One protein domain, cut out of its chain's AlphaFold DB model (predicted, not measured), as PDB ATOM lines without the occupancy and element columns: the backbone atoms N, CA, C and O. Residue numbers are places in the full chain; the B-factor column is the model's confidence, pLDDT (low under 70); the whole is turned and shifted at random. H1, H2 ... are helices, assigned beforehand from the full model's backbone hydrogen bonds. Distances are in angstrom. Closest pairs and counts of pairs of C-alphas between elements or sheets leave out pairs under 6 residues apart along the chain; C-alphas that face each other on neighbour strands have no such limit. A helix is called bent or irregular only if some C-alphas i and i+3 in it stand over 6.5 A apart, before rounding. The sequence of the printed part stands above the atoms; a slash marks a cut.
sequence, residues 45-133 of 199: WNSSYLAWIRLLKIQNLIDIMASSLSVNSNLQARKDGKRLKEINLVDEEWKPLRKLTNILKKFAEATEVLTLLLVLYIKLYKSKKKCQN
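What this domain is: This is residues 45 to 133 of the 199 residues of an uncharacterized protein of Rhizophagus irregularis (UniProt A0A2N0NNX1). One long helix, H3, kinked partway, makes most of the length; the bent helix H1 packs on its first half with the arm H1a, while the other arm, H1b, and H2 fold into a helical hairpin at the end of the model away from the tail. Beyond the contact with H1a, residues 113 to 123 of H3 and residues 125 to 131 stick out as a thin tail. The printed part has 89 residues with three named helices, in the order H1, H2, H3, and no named strand; the class is all helix. It is extended, with a radius of gyration of the C-alphas of 21.9 A and spans of 73 by 26 by 15 A.

How they stand to each other: H3, residues 91 to 127, has a kink of 34 degrees near residue 104. It is neither bent nor irregular, but only just: C-alphas 103 and 106 are 6.2 A apart. H1, residues 45 to 70, was assigned as one helix by its hydrogen bonds but is bent, with C-alphas 57 and 60 7.4 A apart; its arms are H1a, residues 45 to 57, and H1b, residues 60 to 70, and their lines stand at a steep tilt of 56 degrees. H1a touches H3, which takes part with residues 97 to 108 alone; the closest C-alphas, those of Asn 46 and Ala 108, are 6.4 A apart. These two run opposite ways at a steep tilt of 47 degrees. H1b touches H2, residues 75 to 87, and the closest C-alphas, those of Ser 70 and Arg 78, are 4.7 A apart. H1b and H2 form a helical hairpin, opposite ways at a steep tilt of 39 degrees. H2 and H3 are apart, and so are H1a and H2, and H1b and H3. In H1a, H1b and H2 every O i to N i+4 pair is within hydrogen-bond range; in H3, 30 of 33 are.

Where its parts are: H3 measures 52.2 A from C-alpha 91 at (44.488, -8.447, 24.595) to C-alpha 127 at (-3.068, -4.269, 45.771). H1a begins at C-alpha 45, (27.059, -5.800, 40.787), and measures 18.7 A; H1b measures 15.4 A. H2 measures 18.7 A and ends at C-alpha 87, (45.011, 3.528, 28.612).

The domain as a whole: The two C-alphas farthest apart, those of Ser 73 and Asn 133, are 74.2 A apart, and the outline is only just a rod. The printed part has no cut. The links from H1 to H2, with 4 residues, and from H2 to H3, with 3, are tight. Mean pLDDT of the printed part is 82.6; it is under 70 at residue 45 and at residues 120 to 133.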
ATOM      1  N   TRP A  45      26.076  -5.195  41.682       69.88
ATOM      2  CA  TRP A  45      27.059  -5.800  40.787       69.88
ATOM      3  C   TRP A  45      26.597  -5.857  39.301       69.88
ATOM      4  O   TRP A  45      27.422  -5.888  38.388       69.88
ATOM      5  N   ASN A  46      25.281  -5.767  39.046       72.94
ATOM      6  CA  ASN A  46      24.666  -5.553  37.737       72.94
ATOM      7  C   ASN A  46      25.144  -4.279  36.996       72.94
ATOM      8  O   ASN A  46      25.327  -4.324  35.786       72.94
ATOM      9  N   SER A  47      25.388  -3.145  37.666       77.44
ATOM     10  CA  SER A  47      25.904  -1.929  37.010       77.44
ATOM     11  C   SER A  47      27.316  -2.133  36.468       77.44
ATOM     12  O   SER A  47      27.590  -1.761  35.328       77.44
ATOM     13  N   SER A  48      28.185  -2.784  37.244       84.44
ATOM     14  CA  SER A  48      29.548  -3.130  36.824       84.44
ATOM     15  C   SER A  48      29.531  -4.138  35.673       84.44
ATOM     16  O   SER A  48      30.203  -3.936  34.664       84.44
ATOM     17  N   TYR A  49      28.679  -5.166  35.759       86.12
ATOM     18  CA  TYR A  49      28.463  -6.120  34.669       86.12
ATOM     19  C   TYR A  49      27.998  -5.429  33.374       86.12
ATOM     20  O   TYR A  49      28.573  -5.655  32.308       86.12
ATOM     21  N   LEU A  50      27.007  -4.535  33.451       83.38
ATOM     22  CA  LEU A  50      26.509  -3.783  32.295       83.38
ATOM     23  C   LEU A  50      27.569  -2.842  31.709       83.38
ATOM     24  O   LEU A  50      27.643  -2.704  30.486       83.38
ATOM     25  N   ALA A  51      28.395  -2.214  32.549       89.12
ATOM     26  CA  ALA A  51      29.514  -1.391  32.103       89.12
ATOM     27  C   ALA A  51      30.534  -2.222  31.309       89.12
ATOM     28  O   ALA A  51      30.914  -1.830  30.207       89.12
ATOM     29  N   TRP A  52      30.898  -3.410  31.794       91.06
ATOM     30  CA  TRP A  52      31.817  -4.312  31.093       91.06
ATOM     31  C   TRP A  52      31.233  -4.880  29.796       91.06
ATOM     32  O   TRP A  52      31.930  -4.942  28.787       91.06
ATOM     33  N   ILE A  53      29.940  -5.220  29.765       89.00
ATOM     34  CA  ILE A  53      29.257  -5.628  28.527       89.00
ATOM     35  C   ILE A  53      29.256  -4.494  27.493       89.00
ATOM     36  O   ILE A  53      29.462  -4.745  26.307       89.00
ATOM     37  N   ARG A  54      29.033  -3.242  27.915       91.31
ATOM     38  CA  ARG A  54      29.132  -2.078  27.020       91.31
ATOM     39  C   ARG A  54      30.554  -1.896  26.507       91.31
ATOM     40  O   ARG A  54      30.718  -1.719  25.306       91.31
ATOM     41  N   LEU A  55      31.547  -2.005  27.386       91.94
ATOM     42  CA  LEU A  55      32.962  -1.896  27.041       91.94
ATOM     43  C   LEU A  55      33.370  -2.937  25.983       91.94
ATOM     44  O   LEU A  55      33.986  -2.586  24.982       91.94
ATOM     45  N   LEU A  56      32.924  -4.189  26.129       89.88
ATOM     46  CA  LEU A  56      33.145  -5.245  25.133       89.88
ATOM     47  C   LEU A  56      32.500  -4.938  23.774       89.88
ATOM     48  O   LEU A  56      33.077  -5.261  22.740       89.88
ATOM     49  N   LYS A  57      31.321  -4.303  23.749       90.50
ATOM     50  CA  LYS A  57      30.648  -3.917  22.494       90.50
ATOM     51  C   LYS A  57      31.386  -2.808  21.747       90.50
ATOM     52  O   LYS A  57      31.337  -2.775  20.521       90.50
ATOM     53  N   ILE A  58      32.034  -1.899  22.473       91.19
ATOM     54  CA  ILE A  58      32.729  -0.748  21.883       91.19
ATOM     55  C   ILE A  58      34.220  -0.996  21.640       91.19
ATOM     56  O   ILE A  58      34.850  -0.128  21.049       91.19
ATOM     57  N   GLN A  59      34.775  -2.152  22.026       90.56
ATOM     58  CA  GLN A  59      36.197  -2.484  21.843       90.56
ATOM     59  C   GLN A  59      36.686  -2.164  20.421       90.56
ATOM     60  O   GLN A  59      37.573  -1.337  20.239       90.56
ATOM     61  N   ASN A  60      36.014  -2.712  19.403       88.44
ATOM     62  CA  ASN A  60      36.389  -2.487  18.004       88.44
ATOM     63  C   ASN A  60      36.319  -1.003  17.602       88.44
ATOM     64  O   ASN A  60      37.112  -0.536  16.788       88.44
ATOM     65  N   LEU A  61      35.367  -0.248  18.159       89.00
ATOM     66  CA  LEU A  61      35.233   1.184  17.886       89.00
ATOM     67  C   LEU A  61      36.368   1.984  18.531       89.00
ATOM     68  O   LEU A  61      36.860   2.927  17.915       89.00
ATOM     69  N   ILE A  62      36.801   1.597  19.734       89.88
ATOM     70  CA  ILE A  62      37.965   2.183  20.408       89.88
ATOM     71  C   ILE A  62      39.221   1.945  19.564       89.88
ATOM     72  O   ILE A  62      39.973   2.889  19.329       89.88
ATOM     73  N   ASP A  63      39.407   0.740  19.025       88.19
ATOM     74  CA  ASP A  63      40.573   0.403  18.198       88.19
ATOM     75  C   ASP A  63      40.587   1.169  16.865       88.19
ATOM     76  O   ASP A  63      41.622   1.709  16.452       88.19
ATOM     77  N   ILE A  64      39.425   1.295  16.211       90.25
ATOM     78  CA  ILE A  64      39.252   2.116  15.001       90.25
ATOM     79  C   ILE A  64      39.531   3.593  15.309       90.25
ATOM     80  O   ILE A  64      40.216   4.280  14.545       90.25
ATOM     81  N   MET A  65      39.040   4.100  16.440       89.88
ATOM     82  CA  MET A  65      39.261   5.481  16.865       89.88
ATOM     83  C   MET A  65      40.739   5.739  17.172       89.88
ATOM     84  O   MET A  65      41.320   6.691  16.660       89.88
ATOM     85  N   ALA A  66      41.386   4.855  17.925       89.50
ATOM     86  CA  ALA A  66      42.806   4.942  18.240       89.50
ATOM     87  C   ALA A  66      43.681   4.908  16.977       89.50
ATOM     88  O   ALA A  66      44.677   5.635  16.868       89.50
ATOM     89  N   SER A  67      43.303   4.089  15.995       89.75
ATOM     90  CA  SER A  67      43.993   3.983  14.708       89.75
ATOM     91  C   SER A  67      43.782   5.222  13.837       89.75
ATOM     92  O   SER A  67      44.754   5.774  13.328       89.75
ATOM     93  N   SER A  68      42.550   5.725  13.728       92.62
ATOM     94  CA  SER A  68      42.245   6.930  12.941       92.62
ATOM     95  C   SER A  68      42.886   8.195  13.527       92.62
ATOM     96  O   SER A  68      43.425   9.014  12.783       92.62
ATOM     97  N   LEU A  69      42.930   8.321  14.857       90.75
ATOM     98  CA  LEU A  69      43.629   9.407  15.551       90.75
ATOM     99  C   LEU A  69      45.146   9.365  15.328       90.75
ATOM    100  O   LEU A  69      45.774  10.414  15.202       90.75
ATOM    101  N   SER A  70      45.737   8.170  15.213       86.88
ATOM    102  CA  SER A  70      47.179   8.003  14.968       86.88
ATOM    103  C   SER A  70      47.619   8.524  13.590       86.88
ATOM    104  O   SER A  70      48.756   8.966  13.441       86.88
ATOM    105  N   VAL A  71      46.728   8.491  12.594       88.88
ATOM    106  CA  VAL A  71      46.994   8.923  11.205       88.88
ATOM    107  C   VAL A  71      46.503  10.358  10.953       88.88
ATOM    108  O   VAL A  71      46.678  10.914   9.873       88.88
ATOM    109  N   ASN A  72      45.905  11.000  11.957       90.38
ATOM    110  CA  ASN A  72      45.329  12.328  11.807       90.38
ATOM    111  C   ASN A  72      46.411  13.401  11.573       90.38
ATOM    112  O   ASN A  72      47.456  13.411  12.227       90.38
ATOM    113  N   SER A  73      46.141  14.356  10.682       90.06
ATOM    114  CA  SER A  73      47.050  15.475  10.397       90.06
ATOM    115  C   SER A  73      47.321  16.347  11.635       90.06
ATOM    116  O   SER A  73      48.421  16.880  11.807       90.06
ATOM    117  N   ASN A  74      46.346  16.466  12.541       94.38
ATOM    118  CA  ASN A  74      46.464  17.250  13.765       94.38
ATOM    119  C   ASN A  74      47.410  16.569  14.773       94.38
ATOM    120  O   ASN A  74      47.249  15.406  15.142       94.38
ATOM    121  N   LEU A  75      48.410  17.317  15.253       90.88
ATOM    122  CA  LEU A  75      49.363  16.844  16.260       90.88
ATOM    123  C   LEU A  75      48.687  16.463  17.587       90.88
ATOM    124  O   LEU A  75      49.076  15.474  18.203       90.88
ATOM    125  N   GLN A  76      47.682  17.225  18.021       90.81
ATOM    126  CA  GLN A  76      46.958  16.953  19.259       90.81
ATOM    127  C   GLN A  76      46.138  15.666  19.147       90.81
ATOM    128  O   GLN A  76      46.240  14.807  20.017       90.81
ATOM    129  N   ALA A  77      45.442  15.469  18.024       87.94
ATOM    130  CA  ALA A  77      44.697  14.240  17.756       87.94
ATOM    131  C   ALA A  77      45.606  12.996  17.784       87.94
ATOM    132  O   ALA A  77      45.237  11.973  18.354       87.94
ATOM    133  N   ARG A  78      46.833  13.102  17.256       91.38
ATOM    134  CA  ARG A  78      47.835  12.025  17.335       91.38
ATOM    135  C   ARG A  78      48.290  11.736  18.763       91.38
ATOM    136  O   ARG A  78      48.438  10.569  19.126       91.38
ATOM    137  N   LYS A  79      48.495  12.773  19.584       92.69
ATOM    138  CA  LYS A  79      48.816  12.610  21.012       92.69
ATOM    139  C   LYS A  79      47.676  11.925  21.761       92.69
ATOM    140  O   LYS A  79      47.938  11.003  22.528       92.69
ATOM    141  N   ASP A  80      46.435  12.321  21.501       91.69
ATOM    142  CA  ASP A  80      45.258  11.724  22.136       91.69
ATOM    143  C   ASP A  80      45.054  10.269  21.690       91.69
ATOM    144  O   ASP A  80      44.785   9.409  22.526       91.69
ATOM    145  N   GLY A  81      45.299   9.948  20.414       90.69
ATOM    146  CA  GLY A  81      45.307   8.567  19.920       90.69
ATOM    147  C   GLY A  81      46.374   7.694  20.585       90.69
ATOM    148  O   GLY A  81      46.109   6.533  20.899       90.69
ATOM    149  N   LYS A  82      47.563   8.247  20.855       90.56
ATOM    150  CA  LYS A  82      48.622   7.543  21.593       90.56
ATOM    151  C   LYS A  82      48.220   7.290  23.050       90.56
ATOM    152  O   LYS A  82      48.301   6.154  23.501       90.56
ATOM    153  N   ARG A  83      47.709   8.313  23.742       91.88
ATOM    154  CA  ARG A  83      47.204   8.187  25.122       91.88
ATOM    155  C   ARG A  83      46.060   7.180  25.222       91.88
ATOM    156  O   ARG A  83      46.010   6.407  26.170       91.88
ATOM    157  N   LEU A  84      45.159   7.160  24.238       91.19
ATOM    158  CA  LEU A  84      44.064   6.193  24.186       91.19
ATOM    159  C   LEU A  84      44.589   4.759  24.080       91.19
ATOM    160  O   LEU A  84      44.091   3.894  24.786       91.19
ATOM    161  N   LYS A  85      45.618   4.507  23.260       88.38
ATOM    162  CA  LYS A  85      46.263   3.184  23.176       88.38
ATOM    163  C   LYS A  85      46.964   2.778  24.471       88.38
ATOM    164  O   LYS A  85      46.956   1.604  24.797       88.38
ATOM    165  N   GLU A  86      47.559   3.733  25.182       89.62
ATOM    166  CA  GLU A  86      48.239   3.489  26.462       89.62
ATOM    167  C   GLU A  86      47.258   3.162  27.601       89.62
ATOM    168  O   GLU A  86      47.605   2.398  28.494       89.62
ATOM    169  N   ILE A  87      46.048   3.738  27.582       89.94
ATOM    170  CA  ILE A  87      45.011   3.528  28.612       89.94
ATOM    171  C   ILE A  87      44.077   2.358  28.262       89.94
ATOM    172  O   ILE A  87      43.433   1.797  29.149       89.94
ATOM    173  N   ASN A  88      43.950   2.008  26.980       89.38
ATOM    174  CA  ASN A  88      43.117   0.887  26.555       89.38
ATOM    175  C   ASN A  88      43.665  -0.438  27.104       89.38
ATOM    176  O   ASN A  88      44.870  -0.610  27.270       89.38
ATOM    177  N   LEU A  89      42.759  -1.382  27.342       87.50
ATOM    178  CA  LEU A  89      43.110  -2.720  27.807       87.50
ATOM    179  C   LEU A  89      43.905  -3.465  26.728       87.50
ATOM    180  O   LEU A  89      43.582  -3.371  25.536       87.50
ATOM    181  N   VAL A  90      44.892  -4.255  27.147       88.25
ATOM    182  CA  VAL A  90      45.631  -5.151  26.242       88.25
ATOM    183  C   VAL A  90      44.879  -6.468  26.025       88.25
ATOM    184  O   VAL A  90      44.011  -6.845  26.813       88.25
ATOM    185  N   ASP A  91      45.195  -7.202  24.955       85.25
ATOM    186  CA  ASP A  91      44.488  -8.447  24.595       85.25
ATOM    187  C   ASP A  91      44.443  -9.479  25.737       85.25
ATOM    188  O   ASP A  91      43.409 -10.122  25.966       85.25
ATOM    189  N   GLU A  92      45.527  -9.577  26.508       90.12
ATOM    190  CA  GLU A  92      45.613 -10.450  27.683       90.12
ATOM    191  C   GLU A  92      44.703 -10.013  28.840       90.12
ATOM    192  O   GLU A  92      44.303 -10.855  29.638       90.12
ATOM    193  N   GLU A  93      44.305  -8.741  28.920       89.69
ATOM    194  CA  GLU A  93      43.351  -8.223  29.914       89.69
ATOM    195  C   GLU A  93      41.896  -8.351  29.434       89.69
ATOM    196  O   GLU A  93      40.983  -8.640  30.219       89.69
ATOM    197  N   TRP A  94      41.663  -8.235  28.122       91.62
ATOM    198  CA  TRP A  94      40.345  -8.456  27.520       91.62
ATOM    199  C   TRP A  94      39.851  -9.896  27.692       91.62
ATOM    200  O   TRP A  94      38.645 -10.141  27.818       91.62
ATOM    201  N   LYS A  95      40.760 -10.873  27.688       91.81
ATOM    202  CA  LYS A  95      40.429 -12.300  27.791       91.81
ATOM    203  C   LYS A  95      39.818 -12.675  29.159       91.81
ATOM    204  O   LYS A  95      38.728 -13.260  29.165       91.81
ATOM    205  N   PRO A  96      40.408 -12.305  30.312       92.25
ATOM    206  CA  PRO A  96      39.769 -12.398  31.621       92.25
ATOM    207  C   PRO A  96      38.435 -11.656  31.698       92.25
ATOM    208  O   PRO A  96      37.474 -12.218  32.222       92.25
ATOM    209  N   LEU A  97      38.330 -10.447  31.131       92.62
ATOM    210  CA  LEU A  97      37.087  -9.667  31.151       92.62
ATOM    211  C   LEU A  97      35.939 -10.393  30.428       92.62
ATOM    212  O   LEU A  97      34.817 -10.455  30.937       92.62
ATOM    213  N   ARG A  98      36.216 -11.011  29.271       92.44
ATOM    214  CA  ARG A  98      35.254 -11.865  28.548       92.44
ATOM    215  C   ARG A  98      34.845 -13.091  29.365       92.44
ATOM    216  O   ARG A  98      33.666 -13.437  29.418       92.44
ATOM    217  N   LYS A  99      35.799 -13.745  30.034       92.81
ATOM    218  CA  LYS A  99      35.514 -14.907  30.891       92.81
ATOM    219  C   LYS A  99      34.641 -14.517  32.086       92.81
ATOM    220  O   LYS A  99      33.655 -15.195  32.371       92.81
ATOM    221  N   LEU A 100      34.970 -13.408  32.743       91.50
ATOM    222  CA  LEU A 100      34.243 -12.879  33.892       91.50
ATOM    223  C   LEU A 100      32.817 -12.468  33.517       91.50
ATOM    224  O   LEU A 100      31.867 -12.872  34.182       91.50
ATOM    225  N   THR A 101      32.647 -11.725  32.423       91.19
ATOM    226  CA  THR A 101      31.314 -11.335  31.936       91.19
ATOM    227  C   THR A 101      30.459 -12.550  31.578       91.19
ATOM    228  O   THR A 101      29.272 -12.565  31.892       91.19
ATOM    229  N   ASN A 102      31.043 -13.618  31.029       91.38
ATOM    230  CA  ASN A 102      30.297 -14.847  30.749       91.38
ATOM    231  C   ASN A 102      29.816 -15.571  32.024       91.38
ATOM    232  O   ASN A 102      28.708 -16.101  32.053       91.38
ATOM    233  N   ILE A 103      30.620 -15.571  33.093       91.12
ATOM    234  CA  ILE A 103      30.215 -16.119  34.399       91.12
ATOM    235  C   ILE A 103      29.088 -15.268  34.994       91.12
ATOM    236  O   ILE A 103      28.047 -15.796  35.386       91.12
ATOM    237  N   LEU A 104      29.274 -13.946  35.009       87.31
ATOM    238  CA  LEU A 104      28.330 -12.992  35.591       87.31
ATOM    239  C   LEU A 104      26.992 -12.934  34.855       87.31
ATOM    240  O   LEU A 104      25.974 -12.642  35.478       87.31
ATOM    241  N   LYS A 105      26.964 -13.282  33.567       89.00
ATOM    242  CA  LYS A 105      25.737 -13.349  32.771       89.00
ATOM    243  C   LYS A 105      24.654 -14.208  33.428       89.00
ATOM    244  O   LYS A 105      23.518 -13.757  33.535       89.00
ATOM    245  N   LYS A 106      25.006 -15.396  33.933       85.94
ATOM    246  CA  LYS A 106      24.043 -16.316  34.575       85.94
ATOM    247  C   LYS A 106      23.426 -15.713  35.832       85.94
ATOM    248  O   LYS A 106      22.228 -15.831  36.074       85.94
ATOM    249  N   PHE A 107      24.245 -15.026  36.623       82.12
ATOM    250  CA  PHE A 107      23.756 -14.297  37.783       82.12
ATOM    251  C   PHE A 107      22.852 -13.137  37.351       82.12
ATOM    252  O   PHE A 107      21.927 -12.782  38.079       82.12
ATOM    253  N   ALA A 108      23.117 -12.526  36.187       83.19
ATOM    254  CA  ALA A 108      22.469 -11.272  35.797       83.19
ATOM    255  C   ALA A 108      21.040 -11.579  35.390       83.19
ATOM    256  O   ALA A 108      20.106 -10.991  35.933       83.19
ATOM    257  N   GLU A 109      20.898 -12.618  34.571       79.81
ATOM    258  CA  GLU A 109      19.630 -13.239  34.206       79.81
ATOM    259  C   GLU A 109      18.843 -13.672  35.455       79.81
ATOM    260  O   GLU A 109      17.668 -13.330  35.598       79.81
ATOM    261  N   ALA A 110      19.489 -14.333  36.425       76.44
ATOM    262  CA  ALA A 110      18.828 -14.740  37.666       76.44
ATOM    263  C   ALA A 110      18.321 -13.537  38.484       76.44
ATOM    264  O   ALA A 110      17.202 -13.552  39.003       76.44
ATOM    265  N   THR A 111      19.116 -12.468  38.588       76.25
ATOM    266  CA  THR A 111      18.706 -11.266  39.325       76.25
ATOM    267  C   THR A 111      17.652 -10.440  38.607       76.25
ATOM    268  O   THR A 111      16.830  -9.825  39.282       76.25
ATOM    269  N   GLU A 112      17.616 -10.440  37.278       75.00
ATOM    270  CA  GLU A 112      16.538  -9.817  36.511       75.00
ATOM    271  C   GLU A 112      15.205 -10.504  36.820       75.00
ATOM    272  O   GLU A 112      14.250  -9.842  37.231       75.00
ATOM    273  N   VAL A 113      15.178 -11.839  36.779       75.81
ATOM    274  CA  VAL A 113      14.001 -12.639  37.149       75.81
ATOM    275  C   VAL A 113      13.593 -12.401  38.606       75.81
ATOM    276  O   VAL A 113      12.426 -12.126  38.879       75.81
ATOM    277  N   LEU A 114      14.536 -12.428  39.553       71.69
ATOM    278  CA  LEU A 114      14.265 -12.130  40.967       71.69
ATOM    279  C   LEU A 114      13.702 -10.722  41.170       71.69
ATOM    280  O   LEU A 114      12.796 -10.527  41.981       71.69
ATOM    281  N   THR A 115      14.212  -9.735  40.432       70.31
ATOM    282  CA  THR A 115      13.713  -8.358  40.505       70.31
ATOM    283  C   THR A 115      12.284  -8.282  39.971       70.31
ATOM    284  O   THR A 115      11.442  -7.642  40.596       70.31
ATOM    285  N   LEU A 116      11.969  -8.987  38.880       73.69
ATOM    286  CA  LEU A 116      10.607  -9.083  38.347       73.69
ATOM    287  C   LEU A 116       9.648  -9.771  39.330       73.69
ATOM    288  O   LEU A 116       8.537  -9.279  39.538       73.69
ATOM    289  N   LEU A 117      10.082 -10.848  39.992       76.69
ATOM    290  CA  LEU A 117       9.300 -11.538  41.025       76.69
ATOM    291  C   LEU A 117       9.045 -10.644  42.244       76.69
ATOM    292  O   LEU A 117       7.919 -10.589  42.735       76.69
ATOM    293  N   LEU A 118      10.052  -9.892  42.697       73.94
ATOM    294  CA  LEU A 118       9.913  -8.919  43.785       73.94
ATOM    295  C   LEU A 118       8.975  -7.766  43.408       73.94
ATOM    296  O   LEU A 118       8.139  -7.375  44.218       73.94
ATOM    297  N   VAL A 119       9.064  -7.235  42.186       71.75
ATOM    298  CA  VAL A 119       8.168  -6.170  41.705       71.75
ATOM    299  C   VAL A 119       6.730  -6.679  41.589       71.75
ATOM    300  O   VAL A 119       5.806  -5.982  42.013       71.75
ATOM    301  N   LEU A 120       6.522  -7.900  41.084       67.94
ATOM    302  CA  LEU A 120       5.209  -8.545  41.057       67.94
ATOM    303  C   LEU A 120       4.673  -8.754  42.477       67.94
ATOM    304  O   LEU A 120       3.528  -8.400  42.749       67.94
ATOM    305  N   TYR A 121       5.507  -9.247  43.393       65.62
ATOM    306  CA  TYR A 121       5.163  -9.429  44.800       65.62
ATOM    307  C   TYR A 121       4.767  -8.106  45.464       65.62
ATOM    308  O   TYR A 121       3.704  -8.033  46.068       65.62
ATOM    309  N   ILE A 122       5.539  -7.029  45.284       67.88
ATOM    310  CA  ILE A 122       5.217  -5.695  45.818       67.88
ATOM    311  C   ILE A 122       3.931  -5.152  45.187       67.88
ATOM    312  O   ILE A 122       3.114  -4.556  45.886       67.88
ATOM    313  N   LYS A 123       3.705  -5.369  43.886       66.50
ATOM    314  CA  LYS A 123       2.482  -4.934  43.192       66.50
ATOM    315  C   LYS A 123       1.249  -5.704  43.678       66.50
ATOM    316  O   LYS A 123       0.212  -5.088  43.917       66.50
ATOM    317  N   LEU A 124       1.374  -7.012  43.908       58.44
ATOM    318  CA  LEU A 124       0.347  -7.850  44.535       58.44
ATOM    319  C   LEU A 124       0.100  -7.444  45.997       58.44
ATOM    320  O   LEU A 124      -1.051  -7.313  46.416       58.44
ATOM    321  N   TYR A 125       1.166  -7.177  46.751       61.03
ATOM    322  CA  TYR A 125       1.130  -6.771  48.155       61.03
ATOM    323  C   TYR A 125       0.479  -5.390  48.334       61.03
ATOM    324  O   TYR A 125      -0.389  -5.212  49.187       61.03
ATOM    325  N   LYS A 126       0.808  -4.428  47.461       58.34
ATOM    326  CA  LYS A 126       0.210  -3.083  47.422       58.34
ATOM    327  C   LYS A 126      -1.266  -3.112  47.006       58.34
ATOM    328  O   LYS A 126      -2.015  -2.207  47.361       58.34
ATOM    329  N   SER A 127      -1.704  -4.153  46.293       52.66
ATOM    330  CA  SER A 127      -3.068  -4.269  45.771       52.66
ATOM    331  C   SER A 127      -4.091  -4.838  46.770       52.66
ATOM    332  O   SER A 127      -5.286  -4.716  46.503       52.66
ATOM    333  N   LYS A 128      -3.710  -5.419  47.924       47.09
ATOM    334  CA  LYS A 128      -4.706  -6.031  48.831       47.09
ATOM    335  C   LYS A 128      -4.389  -5.960  50.332       47.09
ATOM    336  O   LYS A 128      -3.747  -6.847  50.883       47.09
ATOM    337  N   LYS A 129      -5.107  -5.068  51.033       55.06
ATOM    338  CA  LYS A 129      -5.373  -5.145  52.492       55.06
ATOM    339  C   LYS A 129      -6.117  -6.429  52.931       55.06
ATOM    340  O   LYS A 129      -6.144  -6.735  54.112       55.06
ATOM    341  N   LYS A 130      -6.714  -7.200  52.002       54.44
ATOM    342  CA  LYS A 130      -7.442  -8.462  52.290       54.44
ATOM    343  C   LYS A 130      -6.652  -9.756  52.022       54.44
ATOM    344  O   LYS A 130      -6.999 -10.786  52.587       54.44
ATOM    345  N   CYS A 131      -5.601  -9.739  51.192       55.88
ATOM    346  CA  CYS A 131      -4.831 -10.957  50.872       55.88
ATOM    347  C   CYS A 131      -3.657 -11.216  51.808       55.88
ATOM    348  O   CYS A 131      -3.107 -12.309  51.742       55.88
ATOM    349  N   GLN A 132      -3.308 -10.282  52.698       59.22
ATOM    350  CA  GLN A 132      -2.278 -10.517  53.711       59.22
ATOM    351  C   GLN A 132      -2.612 -11.725  54.589       59.22
ATOM    352  O   GLN A 132      -1.758 -12.577  54.765       59.22
ATOM    353  N   ASN A 133      -3.860 -11.875  55.046       63.94
ATOM    354  CA  ASN A 133      -4.238 -13.024  55.877       63.94
ATOM    355  C   ASN A 133      -4.240 -14.352  55.115       63.94
ATOM    356  O   ASN A 133      -3.891 -15.379  55.688       63.94
TER     357      ASN A 133